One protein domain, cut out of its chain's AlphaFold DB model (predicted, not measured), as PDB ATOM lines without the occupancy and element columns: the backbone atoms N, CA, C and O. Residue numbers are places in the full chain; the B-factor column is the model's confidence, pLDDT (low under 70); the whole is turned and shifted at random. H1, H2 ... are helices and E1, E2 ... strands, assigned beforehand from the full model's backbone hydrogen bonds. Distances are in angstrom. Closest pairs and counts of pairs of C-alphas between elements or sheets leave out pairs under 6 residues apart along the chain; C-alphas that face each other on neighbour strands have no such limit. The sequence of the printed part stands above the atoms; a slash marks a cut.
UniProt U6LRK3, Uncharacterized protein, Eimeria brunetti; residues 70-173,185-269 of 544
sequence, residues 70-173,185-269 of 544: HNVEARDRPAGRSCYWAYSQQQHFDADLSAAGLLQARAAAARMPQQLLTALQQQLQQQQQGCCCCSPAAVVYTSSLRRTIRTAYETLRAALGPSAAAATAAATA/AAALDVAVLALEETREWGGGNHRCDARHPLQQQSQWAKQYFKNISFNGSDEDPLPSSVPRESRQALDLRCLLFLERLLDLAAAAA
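This is residues 70 to 173 and 185 to 269 of the 544 residues of an uncharacterized protein of Eimeria brunetti (UniProt U6LRK3). A small, strongly twisted parallel sheet, E1 E2 E3, has H5 and H7 over one face, while H3 packs on H5 and H4 grazes the sheet. Round this core lie outlying parts: the little pair H1 and H2, H6 at the cut, and the long helix H8, which touches no helix. The printed part has 189 residues, with eight named helices and three named strands in the order H1 H2 H3 H4 E1 H5 H6 E2 H7 E3 H8; the class is mostly helix. It is compact, with a radius of gyration of the C-alphas of 18.3 A, and spans 55 by 45 by 29 A.

H1, residues 70 to 75, touches H2, residues 83 to 87, closest at the C-alphas of Ala 74 and Cys 83, 4.7 A apart. H3, residues 99 to 109, touches H5, residues 146 to 160, at a steep tilt of 47 degrees, the same way; the closest C-alphas, of Ala 109 and Thr 155, are 4.8 A apart. H4, residues 114 to 128, touches H5 with residues 117 to 121 alone, about perpendicular at 86 degrees; the closest C-alphas, of Gln 121 and Leu 160, are 6.7 A apart. E1, residues 140 to 143, is parallel to E2, residues 188 to 195, with N 193 and O 140 within hydrogen-bond range at 3.0 A. E2 bends by 59 degrees at residue 191 and is parallel to E3, residues 225 to 231, with N 194 and O 229 at 2.8 A. H4 only grazes this sheet, with its residues 120 to 128. H5 and H7, residues 214 to 222, are on the same face of it, two layers in all, a sheet and its helices. H7 lies over E3 at a height over the sheet of 8.8 A, along the strands at 15 degrees on the local plane. E2, H7 and E3 form a strand-helix-strand unit, two parallel strands joined through a helix, with a right-handed crossover. H6, residues 164 to 173, is only just apart from H5, closest at 8.2 A. H8, residues 247 to 269, is only just apart from E2, closest at 8.4 A. In all eight helices every O i to N i+4 pair is within hydrogen-bond range.

H1 begins at C-alpha 70, (194.977, 171.336, 84.189). H3 is 16.2 A long, H4 21.1 A, H5 20.6 A and E2 18.5 A. H8 is 33.3 A long and ends at C-alpha 269, (178.387, 155.438, 49.558).

The two C-alphas farthest apart, of Gly 80 and Cys 131, are 59.1 A apart. Residues 174 to 184 are not printed; C-alphas 173 and 185 are 13.1 A apart across the cut. The links H2 to H3, H4 to E1, E2 to H7 and E3 to H8 are long. The pLDDT is under 70 at residues 132 to 135, 163 to 173 and 185.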
ATOM      1  N   HIS A  70     193.756 172.066  83.845       94.88
ATOM      2  CA  HIS A  70     194.977 171.336  84.189       94.88
ATOM      3  C   HIS A  70     196.214 171.843  83.426       94.88
ATOM      4  O   HIS A  70     197.322 171.765  83.948       94.88
ATOM      5  N   ASN A  71     196.047 172.371  82.204       94.88
ATOM      6  CA  ASN A  71     197.149 172.955  81.433       94.88
ATOM      7  C   ASN A  71     197.601 174.281  82.049       94.88
ATOM      8  O   ASN A  71     198.802 174.528  82.137       94.88
ATOM      9  N   VAL A  72     196.645 175.088  82.522       96.31
ATOM     10  CA  VAL A  72     196.911 176.328  83.266       96.31
ATOM     11  C   VAL A  72     197.711 176.019  84.527       96.31
ATOM     12  O   VAL A  72     198.799 176.554  84.693       96.31
ATOM     13  N   GLU A  73     197.248 175.078  85.353       95.25
ATOM     14  CA  GLU A  73     197.956 174.699  86.585       95.25
ATOM     15  C   GLU A  73     199.353 174.123  86.301       95.25
ATOM     16  O   GLU A  73     200.306 174.388  87.026       95.25
ATOM     17  N   ALA A  74     199.515 173.344  85.226       94.12
ATOM     18  CA  ALA A  74     200.823 172.824  84.840       94.12
ATOM     19  C   ALA A  74     201.787 173.932  84.385       94.12
ATOM     20  O   ALA A  74     202.989 173.835  84.656       94.12
ATOM     21  N   ARG A  75     201.283 174.972  83.710       95.44
ATOM     22  CA  ARG A  75     202.061 176.156  83.316       95.44
ATOM     23  C   ARG A  75     202.425 177.007  84.528       95.44
ATOM     24  O   ARG A  75     203.594 177.335  84.698       95.44
ATOM     25  N   ASP A  76     201.444 177.287  85.379       96.00
ATOM     26  CA  ASP A  76     201.537 178.229  86.500       96.00
ATOM     27  C   ASP A  76     202.006 177.540  87.800       96.00
ATOM     28  O   ASP A  76     201.954 178.110  88.892       96.00
ATOM     29  N   ARG A  77     202.481 176.292  87.687       95.00
ATOM     30  CA  ARG A  77     202.914 175.459  88.811       95.00
ATOM     31  C   ARG A  77     203.984 176.161  89.663       95.00
ATOM     32  O   ARG A  77     204.876 176.815  89.114       95.00
ATOM     33  N   PRO A  78     203.995 175.944  90.991       94.81
ATOM     34  CA  PRO A  78     205.049 176.470  91.851       94.81
ATOM     35  C   PRO A  78     206.448 176.013  91.414       94.81
ATOM     36  O   PRO A  78     206.636 174.871  90.979       94.81
ATOM     37  N   ALA A  79     207.447 176.881  91.593       94.44
ATOM     38  CA  ALA A  79     208.842 176.550  91.314       94.44
ATOM     39  C   ALA A  79     209.266 175.260  92.045       94.44
ATOM     40  O   ALA A  79     208.933 175.045  93.211       94.44
ATOM     41  N   GLY A  80     209.979 174.379  91.340       94.56
ATOM     42  CA  GLY A  80     210.405 173.073  91.860       94.56
ATOM     43  C   GLY A  80     209.349 171.960  91.788       94.56
ATOM     44  O   GLY A  80     209.647 170.824  92.155       94.56
ATOM     45  N   ARG A  81     208.129 172.230  91.299       94.00
ATOM     46  CA  ARG A  81     207.134 171.185  90.995       94.00
ATOM     47  C   ARG A  81     207.214 170.759  89.527       94.00
ATOM     48  O   ARG A  81     207.470 171.573  88.640       94.00
ATOM     49  N   SER A  82     206.966 169.477  89.261       92.75
ATOM     50  CA  SER A  82     206.811 168.950  87.900       92.75
ATOM     51  C   SER A  82     205.398 169.216  87.368       92.75
ATOM     52  O   SER A  82     204.458 169.381  88.144       92.75
ATOM     53  N   CYS A  83     205.210 169.216  86.046       89.75
ATOM     54  CA  CYS A  83     203.873 169.291  85.438       89.75
ATOM     55  C   CYS A  83     202.969 168.117  85.866       89.75
ATOM     56  O   CYS A  83     201.769 168.295  86.063       89.75
ATOM     57  N   TYR A  84     203.556 166.943  86.126       88.94
ATOM     58  CA  TYR A  84     202.856 165.778  86.672       88.94
ATOM     59  C   TYR A  84     202.172 166.057  88.014       88.94
ATOM     60  O   TYR A  84     201.131 165.466  88.302       88.94
ATOM     61  N   TRP A  85     202.714 166.973  88.827       91.38
ATOM     62  CA  TRP A  85     202.057 167.379  90.067       91.38
ATOM     63  C   TRP A  85     200.666 167.959  89.786       91.38
ATOM     64  O   TRP A  85     199.709 167.508  90.413       91.38
ATOM     65  N   ALA A  86     200.526 168.851  88.800       91.25
ATOM     66  CA  ALA A  86     199.231 169.404  88.396       91.25
ATOM     67  C   ALA A  86     198.295 168.303  87.865       91.25
ATOM     68  O   ALA A  86     197.158 168.171  88.310       91.25
ATOM     69  N   TYR A  87     198.798 167.425  86.994       90.50
ATOM     70  CA  TYR A  87     198.005 166.344  86.386       90.50
ATOM     71  C   TYR A  87     197.563 165.246  87.364       90.50
ATOM     72  O   TYR A  87     196.709 164.421  87.033       90.50
ATOM     73  N   SER A  88     198.140 165.220  88.566       88.75
ATOM     74  CA  SER A  88     197.766 164.298  89.642       88.75
ATOM     75  C   SER A  88     196.762 164.888  90.636       88.75
ATOM     76  O   SER A  88     196.221 164.138  91.452       88.75
ATOM     77  N   GLN A  89     196.472 166.194  90.576       91.56
ATOM     78  CA  GLN A  89     195.513 166.814  91.491       91.56
ATOM     79  C   GLN A  89     194.087 166.344  91.194       91.56
ATOM     80  O   GLN A  89     193.635 166.339  90.049       91.56
ATOM     81  N   GLN A  90     193.341 166.003  92.247       91.69
ATOM     82  CA  GLN A  90     191.964 165.509  92.124       91.69
ATOM     83  C   GLN A  90     191.023 166.547  91.497       91.69
ATOM     84  O   GLN A  90     190.104 166.182  90.770       91.69
ATOM     85  N   GLN A  91     191.280 167.837  91.726       92.88
ATOM     86  CA  GLN A  91     190.523 168.949  91.136       92.88
ATOM     87  C   GLN A  91     190.644 169.041  89.605       92.88
ATOM     88  O   GLN A  91     189.885 169.760  88.965       92.88
ATOM     89  N   HIS A  92     191.610 168.331  89.017       92.88
ATOM     90  CA  HIS A  92     191.850 168.278  87.579       92.88
ATOM     91  C   HIS A  92     191.463 166.931  86.962       92.88
ATOM     92  O   HIS A  92     191.724 166.704  85.782       92.88
ATOM     93  N   PHE A  93     190.829 166.046  87.736       93.38
ATOM     94  CA  PHE A  93     190.184 164.853  87.203       93.38
ATOM     95  C   PHE A  93     189.179 165.253  86.119       93.38
ATOM     96  O   PHE A  93     188.310 166.084  86.381       93.38
ATOM     97  N   ASP A  94     189.326 164.688  84.914       94.31
ATOM     98  CA  ASP A  94     188.487 165.002  83.752       94.31
ATOM     99  C   ASP A  94     188.274 166.517  83.560       94.31
ATOM    100  O   ASP A  94     187.154 167.016  83.413       94.31
ATOM    101  N   ALA A  95     189.380 167.262  83.674       95.31
ATOM    102  CA  ALA A  95     189.392 168.718  83.701       95.31
ATOM    103  C   ALA A  95     188.604 169.335  82.537       95.31
ATOM    104  O   ALA A  95     188.731 168.910  81.384       95.31
ATOM    105  N   ASP A  96     187.849 170.386  82.853       96.19
ATOM    106  CA  ASP A  96     187.138 171.209  81.876       96.19
ATOM    107  C   ASP A  96     188.077 172.261  81.246       96.19
ATOM    108  O   ASP A  96     189.268 172.348  81.574       96.19
ATOM    109  N   LEU A  97     187.551 173.059  80.318       97.50
ATOM    110  CA  LEU A  97     188.268 174.167  79.689       97.50
ATOM    111  C   LEU A  97     188.518 175.323  80.661       97.50
ATOM    112  O   LEU A  97     187.667 175.672  81.480       97.50
ATOM    113  N   SER A  98     189.680 175.962  80.526       96.75
ATOM    114  CA  SER A  98     189.954 177.246  81.172       96.75
ATOM    115  C   SER A  98     189.137 178.369  80.511       96.75
ATOM    116  O   SER A  98     188.571 178.203  79.426       96.75
ATOM    117  N   ALA A  99     189.117 179.559  81.118       95.56
ATOM    118  CA  ALA A  99     188.509 180.736  80.492       95.56
ATOM    119  C   ALA A  99     189.146 181.063  79.125       95.56
ATOM    120  O   ALA A  99     188.434 181.369  78.167       95.56
ATOM    121  N   ALA A 100     190.472 180.939  79.010       96.00
ATOM    122  CA  ALA A 100     191.174 181.111  77.743       96.00
ATOM    123  C   ALA A 100     190.885 179.957  76.768       96.00
ATOM    124  O   ALA A 100     190.698 180.204  75.579       96.00
ATOM    125  N   GLY A 101     190.743 178.721  77.256       97.62
ATOM    126  CA  GLY A 101     190.334 177.566  76.457       97.62
ATOM    127  C   GLY A 101     188.958 177.738  75.809       97.62
ATOM    128  O   GLY A 101     188.781 177.426  74.632       97.62
ATOM    129  N   LEU A 102     187.989 178.322  76.524       96.38
ATOM    130  CA  LEU A 102     186.685 178.673  75.946       96.38
ATOM    131  C   LEU A 102     186.831 179.669  74.782       96.38
ATOM    132  O   LEU A 102     186.183 179.511  73.748       96.38
ATOM    133  N   LEU A 103     187.695 180.682  74.922       95.69
ATOM    134  CA  LEU A 103     187.970 181.649  73.853       95.69
ATOM    135  C   LEU A 103     188.689 180.999  72.664       95.69
ATOM    136  O   LEU A 103     188.319 181.259  71.522       95.69
ATOM    137  N   GLN A 104     189.659 180.118  72.916       97.38
ATOM    138  CA  GLN A 104     190.361 179.356  71.879       97.38
ATOM    139  C   GLN A 104     189.401 178.477  71.068       97.38
ATOM    140  O   GLN A 104     189.463 178.482  69.839       97.38
ATOM    141  N   ALA A 105     188.479 177.770  71.732       97.31
ATOM    142  CA  ALA A 105     187.469 176.950  71.064       97.31
ATOM    143  C   ALA A 105     186.540 177.800  70.176       97.31
ATOM    144  O   ALA A 105     186.283 177.464  69.022       97.31
ATOM    145  N   ARG A 106     186.101 178.969  70.658       95.44
ATOM    146  CA  ARG A 106     185.310 179.910  69.841       95.44
ATOM    147  C   ARG A 106     186.110 180.474  68.668       95.44
ATOM    148  O   ARG A 106     185.577 180.599  67.573       95.44
ATOM    149  N   ALA A 107     187.391 180.779  68.862       94.50
ATOM    150  CA  ALA A 107     188.267 181.239  67.787       94.50
ATOM    151  C   ALA A 107     188.517 180.148  66.729       94.50
ATOM    152  O   ALA A 107     188.696 180.458  65.552       94.50
ATOM    153  N   ALA A 108     188.495 178.867  67.114       96.69
ATOM    154  CA  ALA A 108     188.554 177.758  66.164       96.69
ATOM    155  C   ALA A 108     187.342 177.746  65.216       96.69
ATOM    156  O   ALA A 108     187.497 177.416  64.043       96.69
ATOM    157  N   ALA A 109     186.169 178.194  65.675       95.75
ATOM    158  CA  ALA A 109     184.969 178.299  64.846       95.75
ATOM    159  C   ALA A 109     185.145 179.260  63.663       95.75
ATOM    160  O   ALA A 109     184.728 178.949  62.552       95.75
ATOM    161  N   ALA A 110     185.824 180.392  63.878       92.06
ATOM    162  CA  ALA A 110     186.108 181.369  62.825       92.06
ATOM    163  C   ALA A 110     187.058 180.831  61.738       92.06
ATOM    164  O   ALA A 110     187.132 181.391  60.650       92.06
ATOM    165  N   ARG A 111     187.783 179.746  62.035       94.69
ATOM    166  CA  ARG A 111     188.688 179.052  61.108       94.69
ATOM    167  C   ARG A 111     188.095 177.744  60.578       94.69
ATOM    168  O   ARG A 111     188.798 176.989  59.910       94.69
ATOM    169  N   MET A 112     186.828 177.453  60.885       95.88
ATOM    170  CA  MET A 112     186.157 176.257  60.388       95.88
ATOM    171  C   MET A 112     186.094 176.309  58.853       95.88
ATOM    172  O   MET A 112     185.635 177.315  58.309       95.88
ATOM    173  N   PRO A 113     186.519 175.250  58.139       96.25
ATOM    174  CA  PRO A 113     186.433 175.222  56.685       96.25
ATOM    175  C   PRO A 113     185.005 175.492  56.202       96.25
ATOM    176  O   PRO A 113     184.051 174.888  56.693       96.25
ATOM    177  N   GLN A 114     184.860 176.368  55.205       94.31
ATOM    178  CA  GLN A 114     183.547 176.809  54.719       94.31
ATOM    179  C   GLN A 114     182.666 175.640  54.246       94.31
ATOM    180  O   GLN A 114     181.450 175.658  54.440       94.31
ATOM    181  N   GLN A 115     183.273 174.611  53.651       93.75
ATOM    182  CA  GLN A 115     182.578 173.392  53.226       93.75
ATOM    183  C   GLN A 115     181.953 172.648  54.416       93.75
ATOM    184  O   GLN A 115     180.769 172.318  54.374       93.75
ATOM    185  N   LEU A 116     182.712 172.458  55.501       94.88
ATOM    186  CA  LEU A 116     182.225 171.828  56.731       94.88
ATOM    187  C   LEU A 116     181.108 172.658  57.376       94.88
ATOM    188  O   LEU A 116     180.072 172.110  57.755       94.88
ATOM    189  N   LEU A 117     181.291 173.979  57.458       95.06
ATOM    190  CA  LEU A 117     180.276 174.884  57.995       95.06
ATOM    191  C   LEU A 117     178.963 174.786  57.207       95.06
ATOM    192  O   LEU A 117     177.889 174.674  57.796       95.06
ATOM    193  N   THR A 118     179.056 174.768  55.877       93.56
ATOM    194  CA  THR A 118     177.896 174.670  54.982       93.56
ATOM    195  C   THR A 118     177.176 173.330  55.163       93.56
ATOM    196  O   THR A 118     175.954 173.312  55.292       93.56
ATOM    197  N   ALA A 119     177.916 172.218  55.250       92.00
ATOM    198  CA  ALA A 119     177.349 170.892  55.499       92.00
ATOM    199  C   ALA A 119     176.607 170.819  56.849       92.00
ATOM    200  O   ALA A 119     175.481 170.323  56.921       92.00
ATOM    201  N   LEU A 120     177.193 171.377  57.914       93.25
ATOM    202  CA  LEU A 120     176.561 171.444  59.236       93.25
ATOM    203  C   LEU A 120     175.293 172.316  59.232       93.25
ATOM    204  O   LEU A 120     174.281 171.933  59.822       93.25
ATOM    205  N   GLN A 121     175.316 173.466  58.552       92.94
ATOM    206  CA  GLN A 121     174.149 174.346  58.420       92.94
ATOM    207  C   GLN A 121     173.012 173.678  57.637       92.94
ATOM    208  O   GLN A 121     171.862 173.714  58.077       92.94
ATOM    209  N   GLN A 122     173.328 173.022  56.517       90.44
ATOM    210  CA  GLN A 122     172.353 172.266  55.724       90.44
ATOM    211  C   GLN A 122     171.712 171.147  56.546       90.44
ATOM    212  O   GLN A 122     170.494 170.979  56.517       90.44
ATOM    213  N   GLN A 123     172.510 170.423  57.333       89.75
ATOM    214  CA  GLN A 123     172.007 169.378  58.218       89.75
ATOM    215  C   GLN A 123     171.030 169.921  59.268       89.75
ATOM    216  O   GLN A 123     169.962 169.340  59.464       89.75
ATOM    217  N   LEU A 124     171.348 171.049  59.913       90.00
ATOM    218  CA  LEU A 124     170.437 171.692  60.867       90.00
ATOM    219  C   LEU A 124     169.138 172.157  60.193       90.00
ATOM    220  O   LEU A 124     168.053 171.962  60.741       90.00
ATOM    221  N   GLN A 125     169.224 172.732  58.991       90.00
ATOM    222  CA  GLN A 125     168.047 173.167  58.236       90.00
ATOM    223  C   GLN A 125     167.141 171.981  57.866       90.00
ATOM    224  O   GLN A 125     165.924 172.055  58.037       90.00
ATOM    225  N   GLN A 126     167.724 170.867  57.416       87.00
ATOM    226  CA  GLN A 126     166.986 169.640  57.100       87.00
ATOM    227  C   GLN A 126     166.264 169.082  58.333       87.00
ATOM    228  O   GLN A 126     165.092 168.712  58.246       87.00
ATOM    229  N   GLN A 127     166.924 169.071  59.494       86.56
ATOM    230  CA  GLN A 127     166.309 168.636  60.750       86.56
ATOM    231  C   GLN A 127     165.124 169.525  61.154       86.56
ATOM    232  O   GLN A 127     164.075 169.005  61.532       86.56
ATOM    233  N   GLN A 128     165.251 170.850  61.022       88.06
ATOM    234  CA  GLN A 128     164.168 171.798  61.325       88.06
ATOM    235  C   GLN A 128     162.959 171.636  60.396       88.06
ATOM    236  O   GLN A 128     161.823 171.827  60.819       88.06
ATOM    237  N   GLN A 129     163.190 171.239  59.146       88.62
ATOM    238  CA  GLN A 129     162.132 170.941  58.177       88.62
ATOM    239  C   GLN A 129     161.492 169.558  58.389       88.62
ATOM    240  O   GLN A 129     160.627 169.157  57.612       88.62
ATOM    241  N   GLY A 130     161.923 168.801  59.405       86.62
ATOM    242  CA  GLY A 130     161.461 167.434  59.634       86.62
ATOM    243  C   GLY A 130     161.903 166.454  58.545       86.62
ATOM    244  O   GLY A 130     161.361 165.347  58.470       86.62
ATOM    245  N   CYS A 131     162.880 166.835  57.712       79.81
ATOM    246  CA  CYS A 131     163.422 165.952  56.693       79.81
ATOM    247  C   CYS A 131     164.073 164.737  57.356       79.81
ATOM    248  O   CYS A 131     164.641 164.800  58.449       79.81
ATOM    249  N   CYS A 132     163.968 163.604  56.673       67.94
ATOM    250  CA  CYS A 132     164.626 162.364  57.050       67.94
ATOM    251  C   CYS A 132     166.124 162.600  57.341       67.94
ATOM    252  O   CYS A 132     166.866 163.087  56.495       67.94
ATOM    253  N   CYS A 133     166.580 162.188  58.524       64.44
ATOM    254  CA  CYS A 133     167.964 162.282  59.003       64.44
ATOM    255  C   CYS A 133     168.897 161.203  58.420       64.44
ATOM    256  O   CYS A 133     169.918 160.860  59.013       64.44
ATOM    257  N   CYS A 134     168.520 160.586  57.303       68.69
ATOM    258  CA  CYS A 134     168.996 159.249  56.970       68.69
ATOM    259  C   CYS A 134     170.404 159.214  56.368       68.69
ATOM    260  O   CYS A 134     170.944 158.125  56.192       68.69
ATOM    261  N   SER A 135     170.998 160.373  56.088       69.62
ATOM    262  CA  SER A 135     172.433 160.526  55.877       69.62
ATOM    263  C   SER A 135     172.827 161.937  56.318       69.62
ATOM    264  O   SER A 135     172.515 162.887  55.600       69.62
ATOM    265  N   PRO A 136     173.426 162.114  57.507       79.31
ATOM    266  CA  PRO A 136     173.907 163.426  57.913       79.31
ATOM    267  C   PRO A 136     174.986 163.899  56.932       79.31
ATOM    268  O   PRO A 136     175.839 163.115  56.521       79.31
ATOM    269  N   ALA A 137     174.943 165.177  56.557       85.12
ATOM    270  CA  ALA A 137     175.977 165.790  55.726       85.12
ATOM    271  C   ALA A 137     177.311 165.924  56.486       85.12
ATOM    272  O   ALA A 137     178.369 165.990  55.867       85.12
ATOM    273  N   ALA A 138     177.265 165.946  57.823       91.62
ATOM    274  CA  ALA A 138     178.435 165.969  58.688       91.62
ATOM    275  C   ALA A 138     178.193 165.181  59.988       91.62
ATOM    276  O   ALA A 138     177.126 165.241  60.605       91.62
ATOM    277  N   VAL A 139     179.224 164.470  60.446       92.19
ATOM    278  CA  VAL A 139     179.216 163.748  61.724       92.19
ATOM    279  C   VAL A 139     180.283 164.342  62.631       92.19
ATOM    280  O   VAL A 139     181.397 164.609  62.189       92.19
ATOM    281  N   VAL A 140     179.940 164.554  63.902       96.31
ATOM    282  CA  VAL A 140     180.870 165.073  64.907       96.31
ATOM    283  C   VAL A 140     181.238 163.951  65.869       96.31
ATOM    284  O   VAL A 140     180.384 163.432  66.590       96.31
ATOM    285  N   TYR A 141     182.524 163.610  65.894       97.44
ATOM    286  CA  TYR A 141     183.109 162.717  66.884       97.44
ATOM    287  C   TYR A 141     183.885 163.517  67.923       97.44
ATOM    288  O   TYR A 141     184.594 164.466  67.586       97.44
ATOM    289  N   THR A 142     183.766 163.130  69.189       98.00
ATOM    290  CA  THR A 142     184.583 163.686  70.273       98.00
ATOM    291  C   THR A 142     185.173 162.559  71.100       98.00
ATOM    292  O   THR A 142     184.594 161.479  71.175       98.00
ATOM    293  N   SER A 143     186.258 162.828  71.823       97.31
ATOM    294  CA  SER A 143     186.579 161.994  72.984       97.31
ATOM    295  C   SER A 143     185.487 162.137  74.046       97.31
ATOM    296  O   SER A 143     184.789 163.156  74.108       97.31
ATOM    297  N   SER A 144     185.350 161.114  74.887       96.50
ATOM    298  CA  SER A 144     184.480 161.083  76.064       96.50
ATOM    299  C   SER A 144     184.927 161.987  77.222       96.50
ATOM    300  O   SER A 144     184.216 162.072  78.224       96.50
ATOM    301  N   LEU A 145     186.072 162.669  77.103       96.44
ATOM    302  CA  LEU A 145     186.573 163.626  78.093       96.44
ATOM    303  C   LEU A 145     185.791 164.952  78.050       96.44
ATOM    304  O   LEU A 145     185.369 165.426  76.989       96.44
ATOM    305  N   ARG A 146     185.626 165.614  79.201       97.06
ATOM    306  CA  ARG A 146     184.843 166.863  79.290       97.06
ATOM    307  C   ARG A 146     185.415 167.970  78.423       97.06
ATOM    308  O   ARG A 146     184.686 168.567  77.632       97.06
ATOM    309  N   ARG A 147     186.728 168.199  78.494       97.38
ATOM    310  CA  ARG A 147     187.411 169.225  77.686       97.38
ATOM    311  C   ARG A 147     187.185 169.080  76.182       97.38
ATOM    312  O   ARG A 147     187.045 170.092  75.496       97.38
ATOM    313  N   THR A 148     187.114 167.859  75.647       98.25
ATOM    314  CA  THR A 148     186.876 167.632  74.210       98.25
ATOM    315  C   THR A 148     185.425 167.897  73.840       98.25
ATOM    316  O   THR A 148     185.172 168.598  72.860       98.25
ATOM    317  N   ILE A 149     184.473 167.436  74.656       98.12
ATOM    318  CA  ILE A 149     183.039 167.705  74.460       98.12
ATOM    319  C   ILE A 149     182.765 169.213  74.542       98.12
ATOM    320  O   ILE A 149     182.080 169.778  73.687       98.12
ATOM    321  N   ARG A 150     183.347 169.892  75.537       97.81
ATOM    322  CA  ARG A 150     183.216 171.340  75.725       97.81
ATOM    323  C   ARG A 150     183.859 172.124  74.580       97.81
ATOM    324  O   ARG A 150     183.255 173.080  74.101       97.81
ATOM    325  N   THR A 151     185.030 171.694  74.095       98.44
ATOM    326  CA  THR A 151     185.681 172.298  72.916       98.44
ATOM    327  C   THR A 151     184.775 172.198  71.694       98.44
ATOM    328  O   THR A 151     184.541 173.206  71.026       98.44
ATOM    329  N   ALA A 152     184.219 171.013  71.422       98.12
ATOM    330  CA  ALA A 152     183.304 170.812  70.305       98.12
ATOM    331  C   ALA A 152     182.059 171.700  70.431       98.12
ATOM    332  O   ALA A 152     181.671 172.348  69.461       98.12
ATOM    333  N   TYR A 153     181.469 171.792  71.629       97.44
ATOM    334  CA  TYR A 153     180.293 172.629  71.868       97.44
ATOM    335  C   TYR A 153     180.573 174.105  71.599       97.44
ATOM    336  O   TYR A 153     179.841 174.726  70.838       97.44
ATOM    337  N   GLU A 154     181.624 174.673  72.192       96.75
ATOM    338  CA  GLU A 154     181.928 176.100  72.027       96.75
ATOM    339  C   GLU A 154     182.315 176.431  70.579       96.75
ATOM    340  O   GLU A 154     181.913 177.476  70.065       96.75
ATOM    341  N   THR A 155     183.010 175.515  69.896       97.12
ATOM    342  CA  THR A 155     183.351 175.652  68.471       97.12
ATOM    343  C   THR A 155     182.089 175.642  67.604       97.12
ATOM    344  O   THR A 155     181.847 176.568  66.833       97.12
ATOM    345  N   LEU A 156     181.232 174.626  67.752       96.31
ATOM    346  CA  LEU A 156     180.005 174.495  66.959       96.31
ATOM    347  C   LEU A 156     178.990 175.588  67.289       96.31
ATOM    348  O   LEU A 156     178.325 176.094  66.393       96.31
ATOM    349  N   ARG A 157     178.885 175.996  68.554       94.62
ATOM    350  CA  ARG A 157     178.001 177.084  68.980       94.62
ATOM    351  C   ARG A 157     178.425 178.409  68.365       94.62
ATOM    352  O   ARG A 157     177.559 179.166  67.944       94.62
ATOM    353  N   ALA A 158     179.723 178.700  68.320       93.19
ATOM    354  CA  ALA A 158     180.216 179.913  67.679       93.19
ATOM    355  C   ALA A 158     180.064 179.865  66.147       93.19
ATOM    356  O   ALA A 158     179.788 180.896  65.544       93.19
ATOM    357  N   ALA A 159     180.187 178.684  65.530       94.31
ATOM    358  CA  ALA A 159     180.059 178.505  64.082       94.31
ATOM    359  C   ALA A 159     178.600 178.525  63.582       94.31
ATOM    360  O   ALA A 159     178.300 179.103  62.541       94.31
ATOM    361  N   LEU A 160     177.693 177.868  64.312       93.19
ATOM    362  CA  LEU A 160     176.299 177.621  63.910       93.19
ATOM    363  C   LEU A 160     175.295 178.514  64.639       93.19
ATOM    364  O   LEU A 160     174.116 178.538  64.284       93.19
ATOM    365  N   GLY A 161     175.735 179.202  65.693       86.38
ATOM    366  CA  GLY A 161     174.899 180.112  66.455       86.38
ATOM    367  C   GLY A 161     174.397 181.280  65.604       86.38
ATOM    368  O   GLY A 161     174.942 181.564  64.533       86.38
ATOM    369  N   PRO A 162     173.354 181.987  66.074       75.38
ATOM    370  CA  PRO A 162     172.938 183.227  65.438       75.38
ATOM    371  C   PRO A 162     174.154 184.152  65.309       75.38
ATOM    372  O   PRO A 162     174.966 184.217  66.233       75.38
ATOM    373  N   SER A 163     174.274 184.828  64.157       63.88
ATOM    374  CA  SER A 163     175.342 185.793  63.841       63.88
ATOM    375  C   SER A 163     175.770 186.576  65.084       63.88
ATOM    376  O   SER A 163     174.912 186.952  65.883       63.88
ATOM    377  N   ALA A 164     177.069 186.850  65.246       55.22
ATOM    378  CA  ALA A 164     177.615 187.545  66.415       55.22
ATOM    379  C   ALA A 164     176.784 188.777  66.834       55.22
ATOM    380  O   ALA A 164     176.569 188.983  68.022       55.22
ATOM    381  N   ALA A 165     176.207 189.517  65.879       55.59
ATOM    382  CA  ALA A 165     175.292 190.629  66.150       55.59
ATOM    383  C   ALA A 165     173.994 190.208  66.878       55.59
ATOM    384  O   ALA A 165     173.578 190.845  67.845       55.59
ATOM    385  N   ALA A 166     173.369 189.110  66.454       61.12
ATOM    386  CA  ALA A 166     172.188 188.536  67.094       61.12
ATOM    387  C   ALA A 166     172.527 187.857  68.436       61.12
ATOM    388  O   ALA A 166     171.738 187.939  69.378       61.12
ATOM    389  N   ALA A 167     173.717 187.263  68.563       61.28
ATOM    390  CA  ALA A 167     174.209 186.736  69.834       61.28
ATOM    391  C   ALA A 167     174.472 187.854  70.860       61.28
ATOM    392  O   ALA A 167     174.084 187.714  72.018       61.28
ATOM    393  N   THR A 168     175.060 188.985  70.452       57.75
ATOM    394  CA  THR A 168     175.266 190.162  71.314       57.75
ATOM    395  C   THR A 168     173.945 190.815  71.714       57.75
ATOM    396  O   THR A 168     173.787 191.194  72.874       57.75
ATOM    397  N   ALA A 169     172.965 190.897  70.809       64.81
ATOM    398  CA  ALA A 169     171.628 191.389  71.146       64.81
ATOM    399  C   ALA A 169     170.930 190.482  72.178       64.81
ATOM    400  O   ALA A 169     170.397 190.974  73.175       64.81
ATOM    401  N   ALA A 170     171.005 189.159  71.996       63.03
ATOM    402  CA  ALA A 170     170.457 188.184  72.939       63.03
ATOM    403  C   ALA A 170     171.193 188.195  74.291       63.03
ATOM    404  O   ALA A 170     170.549 188.134  75.332       63.03
ATOM    405  N   ALA A 171     172.524 188.326  74.293       60.84
ATOM    406  CA  ALA A 171     173.330 188.411  75.509       60.84
ATOM    407  C   ALA A 171     173.062 189.703  76.295       60.84
ATOM    408  O   ALA A 171     172.974 189.662  77.517       60.84
ATOM    409  N   THR A 172     172.873 190.835  75.612       66.44
ATOM    410  CA  THR A 172     172.499 192.109  76.251       66.44
ATOM    411  C   THR A 172     171.096 192.028  76.863       66.44
ATOM    412  O   THR A 172     170.892 192.465  77.994       66.44
ATOM    413  N   ALA A 173     170.143 191.399  76.166       67.00
ATOM    414  CA  ALA A 173     168.801 191.145  76.695       67.00
ATOM    415  C   ALA A 173     168.813 190.167  77.888       67.00
ATOM    416  O   ALA A 173     168.082 190.358  78.857       67.00
ATOM    417  N   ALA A 185     172.490 178.558  76.861       58.47
ATOM    418  CA  ALA A 185     172.225 178.542  75.445       58.47
ATOM    419  C   ALA A 185     171.639 177.188  75.094       58.47
ATOM    420  O   ALA A 185     172.164 176.158  75.521       58.47
ATOM    421  N   ALA A 186     170.549 177.235  74.332       77.69
ATOM    422  CA  ALA A 186     169.848 176.057  73.875       77.69
ATOM    423  C   ALA A 186     170.866 175.012  73.408       77.69
ATOM    424  O   ALA A 186     171.727 175.309  72.574       77.69
ATOM    425  N   ALA A 187     170.786 173.820  74.000       88.19
ATOM    426  CA  ALA A 187     171.617 172.699  73.609       88.19
ATOM    427  C   ALA A 187     171.577 172.556  72.078       88.19
ATOM    428  O   ALA A 187     170.505 172.632  71.465       88.19
ATOM    429  N   LEU A 188     172.747 172.395  71.463       90.69
ATOM    430  CA  LEU A 188     172.864 172.300  70.016       90.69
ATOM    431  C   LEU A 188     172.157 171.032  69.536       90.69
ATOM    432  O   LEU A 188     172.312 169.957  70.120       90.69
ATOM    433  N   ASP A 189     171.412 171.154  68.443       91.56
ATOM    434  CA  ASP A 189     170.731 170.032  67.789       91.56
ATOM    435  C   ASP A 189     171.661 169.275  66.823       91.56
ATOM    436  O   ASP A 189     171.256 168.761  65.788       91.56
ATOM    437  N   VAL A 190     172.954 169.226  67.135       91.12
ATOM    438  CA  VAL A 190     173.946 168.507  66.331       91.12
ATOM    439  C   VAL A 190     174.119 167.117  66.927       91.12
ATOM    440  O   VAL A 190     174.269 166.975  68.141       91.12
ATOM    441  N   ALA A 191     174.078 166.090  66.078       92.62
ATOM    442  CA  ALA A 191     174.378 164.727  66.494       92.62
ATOM    443  C   ALA A 191     175.876 164.608  66.796       92.62
ATOM    444  O   ALA A 191     176.707 164.844  65.917       92.62
ATOM    445  N   VAL A 192     176.203 164.246  68.035       96.19
ATOM    446  CA  VAL A 192     177.578 164.067  68.507       96.19
ATOM    447  C   VAL A 192     177.727 162.658  69.057       96.19
ATOM    448  O   VAL A 192     176.917 162.223  69.874       96.19
ATOM    449  N   LEU A 193     178.770 161.950  68.632       97.12
ATOM    450  CA  LEU A 193     179.121 160.647  69.187       97.12
ATOM    451  C   LEU A 193     180.457 160.754  69.926       97.12
ATOM    452  O   LEU A 193     181.500 161.003  69.322       97.12
ATOM    453  N   ALA A 194     180.408 160.561  71.242       97.38
ATOM    454  CA  ALA A 194     181.584 160.491  72.092       97.38
ATOM    455  C   ALA A 194     182.177 159.073  72.052       97.38
ATOM    456  O   ALA A 194     181.508 158.093  72.395       97.38
ATOM    457  N   LEU A 195     183.430 158.982  71.615       96.31
ATOM    458  CA  LEU A 195     184.162 157.752  71.337       96.31
ATOM    459  C   LEU A 195     185.333 157.592  72.306       96.31
ATOM    460  O   LEU A 195     186.212 158.459  72.372       96.31
ATOM    461  N   GLU A 196     185.395 156.454  72.998       94.19
ATOM    462  CA  GLU A 196     186.587 156.065  73.763       94.19
ATOM    463  C   GLU A 196     187.797 155.904  72.845       94.19
ATOM    464  O   GLU A 196     188.921 156.181  73.250       94.19
ATOM    465  N   GLU A 197     187.576 155.551  71.579       94.81
ATOM    466  CA  GLU A 197     188.617 155.352  70.577       94.81
ATOM    467  C   GLU A 197     189.460 156.614  70.320       94.81
ATOM    468  O   GLU A 197     190.600 156.527  69.882       94.81
ATOM    469  N   THR A 198     188.930 157.790  70.663       95.38
ATOM    470  CA  THR A 198     189.579 159.095  70.435       95.38
ATOM    471  C   THR A 198     190.111 159.756  71.711       95.38
ATOM    472  O   THR A 198     190.528 160.913  71.693       95.38
ATOM    473  N   ARG A 199     190.070 159.057  72.852       93.94
ATOM    474  CA  ARG A 199     190.579 159.552  74.141       93.94
ATOM    475  C   ARG A 199     192.104 159.690  74.177       93.94
ATOM    476  O   ARG A 199     192.806 158.956  73.489       93.94
ATOM    477  N   GLU A 200     192.589 160.609  75.008       93.50
ATOM    478  CA  GLU A 200     194.020 160.823  75.269       93.50
ATOM    479  C   GLU A 200     194.738 159.527  75.680       93.50
ATOM    480  O   GLU A 200     194.121 158.613  76.238       93.50
ATOM    481  N   TRP A 201     196.035 159.436  75.388       93.00
ATOM    482  CA  TRP A 201     196.835 158.265  75.728       93.00
ATOM    483  C   TRP A 201     197.023 158.124  77.245       93.00
ATOM    484  O   TRP A 201     197.616 158.974  77.908       93.00
ATOM    485  N   GLY A 202     196.603 156.984  77.799       85.81
ATOM    486  CA  GLY A 202     196.714 156.678  79.231       85.81
ATOM    487  C   GLY A 202     198.124 156.325  79.741       85.81
ATOM    488  O   GLY A 202     198.260 155.829  80.864       85.81
ATOM    489  N   GLY A 203     199.180 156.522  78.947       83.50
ATOM    490  CA  GLY A 203     200.546 156.107  79.293       83.50
ATOM    491  C   GLY A 203     201.176 156.893  80.450       83.50
ATOM    492  O   GLY A 203     201.874 156.313  81.279       83.50
ATOM    493  N   GLY A 204     200.886 158.195  80.558       76.06
ATOM    494  CA  GLY A 204     201.583 159.134  81.453       76.06
ATOM    495  C   GLY A 204     201.133 159.160  82.921       76.06
ATOM    496  O   GLY A 204     201.529 160.053  83.670       76.06
ATOM    497  N   ASN A 205     200.288 158.216  83.359       77.38
ATOM    498  CA  ASN A 205     199.694 158.191  84.709       77.38
ATOM    499  C   ASN A 205     198.955 159.491  85.103       77.38
ATOM    500  O   ASN A 205     198.842 159.849  86.280       77.38
ATOM    501  N   HIS A 206     198.451 160.230  84.122       86.19
ATOM    502  CA  HIS A 206     197.747 161.476  84.370       86.19
ATOM    503  C   HIS A 206     196.332 161.175  84.872       86.19
ATOM    504  O   HIS A 206     195.529 160.530  84.195       86.19
ATOM    505  N   ARG A 207     195.991 161.648  86.077       85.50
ATOM    506  CA  ARG A 207     194.622 161.498  86.600       85.50
ATOM    507  C   ARG A 207     193.618 162.332  85.810       85.50
ATOM    508  O   ARG A 207     192.448 161.971  85.784       85.50
ATOM    509  N   CYS A 208     194.064 163.405  85.160       86.69
ATOM    510  CA  CYS A 208     193.223 164.238  84.300       86.69
ATOM    511  C   CYS A 208     192.769 163.554  83.002       86.69
ATOM    512  O   CYS A 208     191.874 164.071  82.333       86.69
ATOM    513  N   ASP A 209     193.350 162.399  82.661       89.19
ATOM    514  CA  ASP A 209     192.938 161.601  81.501       89.19
ATOM    515  C   ASP A 209     191.952 160.500  81.874       89.19
ATOM    516  O   ASP A 209     191.405 159.849  80.988       89.19
ATOM    517  N   ALA A 210     191.689 160.302  83.169       89.69
ATOM    518  CA  ALA A 210     190.537 159.551  83.649       89.69
ATOM    519  C   ALA A 210     189.235 160.281  83.292       89.69
ATOM    520  O   ALA A 210     189.226 161.510  83.198       89.69
ATOM    521  N   ARG A 211     188.140 159.535  83.136       91.94
ATOM    522  CA  ARG A 211     186.822 160.131  82.881       91.94
ATOM    523  C   ARG A 211     185.823 159.821  83.979       91.94
ATOM    524  O   ARG A 211     185.907 158.795  84.653       91.94
ATOM    525  N   HIS A 212     184.819 160.680  84.107       93.50
ATOM    526  CA  HIS A 212     183.622 160.332  84.867       93.50
ATOM    527  C   HIS A 212     182.883 159.121  84.242       93.50
ATOM    528  O   HIS A 212     183.031 158.860  83.038       93.50
ATOM    529  N   PRO A 213     182.058 158.391  85.022       94.81
ATOM    530  CA  PRO A 213     181.154 157.375  84.478       94.81
ATOM    531  C   PRO A 213     180.301 157.932  83.330       94.81
ATOM    532  O   PRO A 213     179.884 159.097  83.376       94.81
ATOM    533  N   LEU A 214     180.037 157.128  82.296       94.44
ATOM    534  CA  LEU A 214     179.350 157.596  81.084       94.44
ATOM    535  C   LEU A 214     177.942 158.115  81.371       94.44
ATOM    536  O   LEU A 214     177.505 159.064  80.724       94.44
ATOM    537  N   GLN A 215     177.236 157.562  82.355       95.19
ATOM    538  CA  GLN A 215     175.930 158.064  82.769       95.19
ATOM    539  C   GLN A 215     176.029 159.509  83.277       95.19
ATOM    540  O   GLN A 215     175.227 160.362  82.883       95.19
ATOM    541  N   GLN A 216     177.039 159.799  84.100       95.62
ATOM    542  CA  GLN A 216     177.297 161.145  84.607       95.62
ATOM    543  C   GLN A 216     177.745 162.078  83.473       95.62
ATOM    544  O   GLN A 216     177.241 163.199  83.376       95.62
ATOM    545  N   GLN A 217     178.632 161.616  82.585       95.56
ATOM    546  CA  GLN A 217     179.050 162.387  81.408       95.56
ATOM    547  C   GLN A 217     177.887 162.680  80.469       95.56
ATOM    548  O   GLN A 217     177.775 163.791  79.969       95.56
ATOM    549  N   SER A 218     176.989 161.722  80.254       95.88
ATOM    550  CA  SER A 218     175.821 161.890  79.393       95.88
ATOM    551  C   SER A 218     174.871 162.944  79.945       95.88
ATOM    552  O   SER A 218     174.427 163.817  79.204       95.88
ATOM    553  N   GLN A 219     174.597 162.918  81.251       96.19
ATOM    554  CA  GLN A 219     173.790 163.953  81.901       96.19
ATOM    555  C   GLN A 219     174.451 165.332  81.793       96.19
ATOM    556  O   GLN A 219     173.795 166.295  81.397       96.19
ATOM    557  N   TRP A 220     175.755 165.414  82.070       96.00
ATOM    558  CA  TRP A 220     176.528 166.649  81.943       96.00
ATOM    559  C   TRP A 220     176.664 167.133  80.493       96.00
ATOM    560  O   TRP A 220     176.742 168.330  80.264       96.00
ATOM    561  N   ALA A 221     176.680 166.261  79.490       96.44
ATOM    562  CA  ALA A 221     176.819 166.680  78.099       96.44
ATOM    563  C   ALA A 221     175.477 167.078  77.462       96.44
ATOM    564  O   ALA A 221     175.453 167.876  76.523       96.44
ATOM    565  N   LYS A 222     174.350 166.588  77.996       95.69
ATOM    566  CA  LYS A 222     172.993 166.915  77.519       95.69
ATOM    567  C   LYS A 222     172.594 168.383  77.693       95.69
ATOM    568  O   LYS A 222     171.716 168.856  76.979       95.69
ATOM    569  N   GLN A 223     173.250 169.124  78.588       95.31
ATOM    570  CA  GLN A 223     173.105 170.592  78.652       95.31
ATOM    571  C   GLN A 223     173.738 171.305  77.445       95.31
ATOM    572  O   GLN A 223     173.385 172.445  77.160       95.31
ATOM    573  N   TYR A 224     174.652 170.652  76.721       95.25
ATOM    574  CA  TYR A 224     175.356 171.230  75.574       95.25
ATOM    575  C   TYR A 224     174.821 170.723  74.239       95.25
ATOM    576  O   TYR A 224     174.703 171.497  73.291       95.25
ATOM    577  N   PHE A 225     174.461 169.443  74.167       95.69
ATOM    578  CA  PHE A 225     173.988 168.790  72.951       95.69
ATOM    579  C   PHE A 225     172.696 168.029  73.223       95.69
ATOM    580  O   PHE A 225     172.643 167.197  74.127       95.69
ATOM    581  N   LYS A 226     171.663 168.256  72.404       93.88
ATOM    582  CA  LYS A 226     170.410 167.489  72.507       93.88
ATOM    583  C   LYS A 226     170.627 166.018  72.154       93.88
ATOM    584  O   LYS A 226     170.078 165.135  72.804       93.88
ATOM    585  N   ASN A 227     171.461 165.778  71.140       93.69
ATOM    586  CA  ASN A 227     171.682 164.472  70.527       93.69
ATOM    587  C   ASN A 227     173.134 164.012  70.716       93.69
ATOM    588  O   ASN A 227     173.836 163.770  69.736       93.69
ATOM    589  N   ILE A 228     173.593 163.911  71.968       96.75
ATOM    590  CA  ILE A 228     174.877 163.269  72.273       96.75
ATOM    591  C   ILE A 228     174.684 161.822  72.723       96.75
ATOM    592  O   ILE A 228     173.878 161.530  73.613       96.75
ATOM    593  N   SER A 229     175.451 160.920  72.123       96.88
ATOM    594  CA  SER A 229     175.564 159.522  72.528       96.88
ATOM    595  C   SER A 229     177.007 159.182  72.891       96.88
ATOM    596  O   SER A 229     177.949 159.844  72.462       96.88
ATOM    597  N   PHE A 230     177.171 158.152  73.716       96.56
ATOM    598  CA  PHE A 230     178.467 157.636  74.141       96.56
ATOM    599  C   PHE A 230     178.545 156.171  73.732       96.56
ATOM    600  O   PHE A 230     177.556 155.446  73.868       96.56
ATOM    601  N   ASN A 231     179.703 155.746  73.236       92.38
ATOM    602  CA  ASN A 231     179.978 154.343  72.962       92.38
ATOM    603  C   ASN A 231     180.884 153.763  74.059       92.38
ATOM    604  O   ASN A 231     181.927 154.345  74.348       92.38
ATOM    605  N   GLY A 232     180.505 152.626  74.648       88.25
ATOM    606  CA  GLY A 232     181.321 151.909  75.633       88.25
ATOM    607  C   GLY A 232     180.596 151.539  76.930       88.25
ATOM    608  O   GLY A 232     179.395 151.764  77.089       88.25
ATOM    609  N   SER A 233     181.344 150.936  77.856       91.38
ATOM    610  CA  SER A 233     180.893 150.617  79.213       91.38
ATOM    611  C   SER A 233     180.833 151.863  80.094       91.38
ATOM    612  O   SER A 233     181.613 152.797  79.914       91.38
ATOM    613  N   ASP A 234     179.947 151.865  81.094       92.94
ATOM    614  CA  ASP A 234     179.856 152.976  82.049       92.94
ATOM    615  C   ASP A 234     181.171 153.177  82.825       92.94
ATOM    616  O   ASP A 234     181.623 154.312  83.005       92.94
ATOM    617  N   GLU A 235     181.832 152.071  83.177       88.62
ATOM    618  CA  GLU A 235     183.155 152.047  83.805       88.62
ATOM    619  C   GLU A 235     184.244 152.594  82.877       88.62
ATOM    620  O   GLU A 235     184.195 152.390  81.660       88.62
ATOM    621  N   ASP A 236     185.222 153.296  83.462       85.44
ATOM    622  CA  ASP A 236     186.409 153.776  82.753       85.44
ATOM    623  C   ASP A 236     187.188 152.559  82.208       85.44
ATOM    624  O   ASP A 236     187.616 151.720  83.004       85.44
ATOM    625  N   PRO A 237     187.364 152.426  80.877       82.12
ATOM    626  CA  PRO A 237     188.025 151.263  80.289       82.12
ATOM    627  C   PRO A 237     189.521 151.199  80.610       82.12
ATOM    628  O   PRO A 237     190.143 150.157  80.400       82.12
ATOM    629  N   LEU A 238     190.119 152.296  81.091       82.25
ATOM    630  CA  LEU A 238     191.519 152.302  81.475       82.25
ATOM    631  C   LEU A 238     191.684 151.708  82.883       82.25
ATOM    632  O   LEU A 238     191.067 152.202  83.833       82.25
ATOM    633  N   PRO A 239     192.545 150.689  83.062       79.94
ATOM    634  CA  PRO A 239     192.825 150.130  84.373       79.94
ATOM    635  C   PRO A 239     193.388 151.191  85.324       79.94
ATOM    636  O   PRO A 239     194.041 152.160  84.930       79.94
ATOM    637  N   SER A 240     193.176 150.976  86.620       78.94
ATOM    638  CA  SER A 240     193.727 151.832  87.675       78.94
ATOM    639  C   SER A 240     195.246 151.678  87.851       78.94
ATOM    640  O   SER A 240     195.868 152.523  88.498       78.94
ATOM    641  N   SER A 241     195.845 150.622  87.284       74.44
ATOM    642  CA  SER A 241     197.286 150.339  87.309       74.44
ATOM    643  C   SER A 241     198.082 151.222  86.343       74.44
ATOM    644  O   SER A 241     197.557 151.689  85.341       74.44
ATOM    645  N   VAL A 242     199.373 151.420  86.625       76.00
ATOM    646  CA  VAL A 242     200.290 152.241  85.816       76.00
ATOM    647  C   VAL A 242     201.300 151.340  85.094       76.00
ATOM    648  O   VAL A 242     201.872 150.477  85.762       76.00
ATOM    649  N   PRO A 243     201.571 151.538  83.786       80.31
ATOM    650  CA  PRO A 243     200.882 152.453  82.865       80.31
ATOM    651  C   PRO A 243     199.423 152.031  82.650       80.31
ATOM    652  O   PRO A 243     199.115 150.839  82.663       80.31
ATOM    653  N   ARG A 244     198.522 153.005  82.457       84.12
ATOM    654  CA  ARG A 244     197.094 152.697  82.269       84.12
ATOM    655  C   ARG A 244     196.810 152.167  80.872       84.12
ATOM    656  O   ARG A 244     195.875 151.409  80.677       84.12
ATOM    657  N   GLU A 245     197.626 152.551  79.898       91.06
ATOM    658  CA  GLU A 245     197.486 152.117  78.516       91.06
ATOM    659  C   GLU A 245     198.866 151.859  77.909       91.06
ATOM    660  O   GLU A 245     199.728 152.742  77.894       91.06
ATOM    661  N   SER A 246     199.087 150.643  77.407       90.81
ATOM    662  CA  SER A 246     200.294 150.330  76.643       90.81
ATOM    663  C   SER A 246     200.242 150.998  75.268       90.81
ATOM    664  O   SER A 246     199.165 151.290  74.748       90.81
ATOM    665  N   ARG A 247     201.401 151.201  74.631       90.88
ATOM    666  CA  ARG A 247     201.435 151.756  73.271       90.88
ATOM    667  C   ARG A 247     200.650 150.896  72.273       90.88
ATOM    668  O   ARG A 247     199.888 151.429  71.482       90.88
ATOM    669  N   GLN A 248     200.762 149.573  72.384       91.62
ATOM    670  CA  GLN A 248     200.011 148.635  71.546       91.62
ATOM    671  C   GLN A 248     198.489 148.773  71.722       91.62
ATOM    672  O   GLN A 248     197.751 148.666  70.747       91.62
ATOM    673  N   ALA A 249     198.011 149.006  72.950       90.94
ATOM    674  CA  ALA A 249     196.589 149.222  73.208       90.94
ATOM    675  C   ALA A 249     196.094 150.536  72.582       90.94
ATOM    676  O   ALA A 249     195.025 150.546  71.973       90.94
ATOM    677  N   LEU A 250     196.900 151.603  72.655       92.94
ATOM    678  CA  LEU A 250     196.622 152.862  71.963       92.94
ATOM    679  C   LEU A 250     196.551 152.659  70.444       92.94
ATOM    680  O   LEU A 250     195.595 153.101  69.813       92.94
ATOM    681  N   ASP A 251     197.530 151.969  69.854       93.38
ATOM    682  CA  ASP A 251     197.565 151.734  68.408       93.38
ATOM    683  C   ASP A 251     196.335 150.927  67.947       93.38
ATOM    684  O   ASP A 251     195.690 151.289  66.963       93.38
ATOM    685  N   LEU A 252     195.940 149.889  68.697       94.50
ATOM    686  CA  LEU A 252     194.713 149.128  68.427       94.50
ATOM    687  C   LEU A 252     193.464 150.017  68.501       94.50
ATOM    688  O   LEU A 252     192.566 149.910  67.668       94.50
ATOM    689  N   ARG A 253     193.413 150.920  69.479       94.50
ATOM    690  CA  ARG A 253     192.309 151.860  69.658       94.50
ATOM    691  C   ARG A 253     192.209 152.859  68.498       94.50
ATOM    692  O   ARG A 253     191.109 153.123  68.013       94.50
ATOM    693  N   CYS A 254     193.345 153.328  67.983       95.06
ATOM    694  CA  CYS A 254     193.409 154.130  66.762       95.06
ATOM    695  C   CYS A 254     192.924 153.352  65.529       95.06
ATOM    696  O   CYS A 254     192.189 153.911  64.716       95.06
ATOM    697  N   LEU A 255     193.276 152.066  65.392       95.88
ATOM    698  CA  LEU A 255     192.786 151.224  64.290       95.88
ATOM    699  C   LEU A 255     191.258 151.085  64.308       95.88
ATOM    700  O   LEU A 255     190.630 151.274  63.271       95.88
ATOM    701  N   LEU A 256     190.649 150.869  65.480       94.56
ATOM    702  CA  LEU A 256     189.184 150.820  65.623       94.56
ATOM    703  C   LEU A 256     188.509 152.134  65.192       94.56
ATOM    704  O   LEU A 256     187.426 152.126  64.601       94.56
ATOM    705  N   PHE A 257     189.143 153.279  65.460       95.25
ATOM    706  CA  PHE A 257     188.648 154.563  64.968       95.25
ATOM    707  C   PHE A 257     188.725 154.659  63.436       95.25
ATOM    708  O   PHE A 257     187.772 155.118  62.809       95.25
ATOM    709  N   LEU A 258     189.819 154.196  62.823       94.75
ATOM    710  CA  LEU A 258     189.962 154.177  61.363       94.75
ATOM    711  C   LEU A 258     188.951 153.236  60.694       94.75
ATOM    712  O   LEU A 258     188.341 153.620  59.698       94.75
ATOM    713  N   GLU A 259     188.711 152.053  61.260       95.06
ATOM    714  CA  GLU A 259     187.669 151.126  60.793       95.06
ATOM    715  C   GLU A 259     186.286 151.786  60.816       95.06
ATOM    716  O   GLU A 259     185.549 151.729  59.834       95.06
ATOM    717  N   ARG A 260     185.967 152.533  61.879       93.50
ATOM    718  CA  ARG A 260     184.719 153.303  61.956       93.50
ATOM    719  C   ARG A 260     184.612 154.372  60.864       93.50
ATOM    720  O   ARG A 260     183.513 154.615  60.362       93.50
ATOM    721  N   LEU A 261     185.715 155.029  60.500       91.38
ATOM    722  CA  LEU A 261     185.721 155.983  59.385       91.38
ATOM    723  C   LEU A 261     185.471 155.284  58.041       91.38
ATOM    724  O   LEU A 261     184.753 155.831  57.205       91.38
ATOM    725  N   LEU A 262     185.999 154.071  57.850       91.31
ATOM    726  CA  LEU A 262     185.728 153.255  56.662       91.31
ATOM    727  C   LEU A 262     184.258 152.820  56.595       91.31
ATOM    728  O   LEU A 262     183.630 152.953  55.544       91.31
ATOM    729  N   ASP A 263     183.678 152.390  57.717       90.38
ATOM    730  CA  ASP A 263     182.252 152.054  57.802       90.38
ATOM    731  C   ASP A 263     181.366 153.265  57.489       90.38
ATOM    732  O   ASP A 263     180.358 153.147  56.785       90.38
ATOM    733  N   LEU A 264     181.750 154.452  57.970       88.19
ATOM    734  CA  LEU A 264     181.063 155.700  57.644       88.19
ATOM    735  C   LEU A 264     181.146 156.004  56.140       88.19
ATOM    736  O   LEU A 264     180.136 156.387  55.547       88.19
ATOM    737  N   ALA A 265     182.310 155.793  55.518       87.94
ATOM    738  CA  ALA A 265     182.504 155.954  54.076       87.94
ATOM    739  C   ALA A 265     181.590 155.027  53.277       87.94
ATOM    740  O   ALA A 265     180.864 155.471  52.387       87.94
ATOM    741  N   ALA A 266     181.574 153.745  53.641       88.94
ATOM    742  CA  ALA A 266     180.735 152.741  53.004       88.94
ATOM    743  C   ALA A 266     179.242 153.059  53.182       88.94
ATOM    744  O   ALA A 266     178.459 152.952  52.236       88.94
ATOM    745  N   ALA A 267     178.837 153.511  54.373       86.50
ATOM    746  CA  ALA A 267     177.460 153.907  54.646       86.50
ATOM    747  C   ALA A 267     177.035 155.149  53.844       86.50
ATOM    748  O   ALA A 267     175.903 155.187  53.352       86.50
ATOM    749  N   ALA A 268     177.924 156.136  53.694       85.56
ATOM    750  CA  ALA A 268     177.701 157.305  52.847       85.56
ATOM    751  C   ALA A 268     177.590 156.901  51.368       85.56
ATOM    752  O   ALA A 268     176.671 157.337  50.679       85.56
ATOM    753  N   ALA A 269     178.441 155.980  50.910       86.44
ATOM    754  CA  ALA A 269     178.387 155.438  49.558       86.44
ATOM    755  C   ALA A 269     177.092 154.712  49.239       86.44
ATOM    756  O   ALA A 269     176.447 154.998  48.227       86.44
TER     757      ALA A 269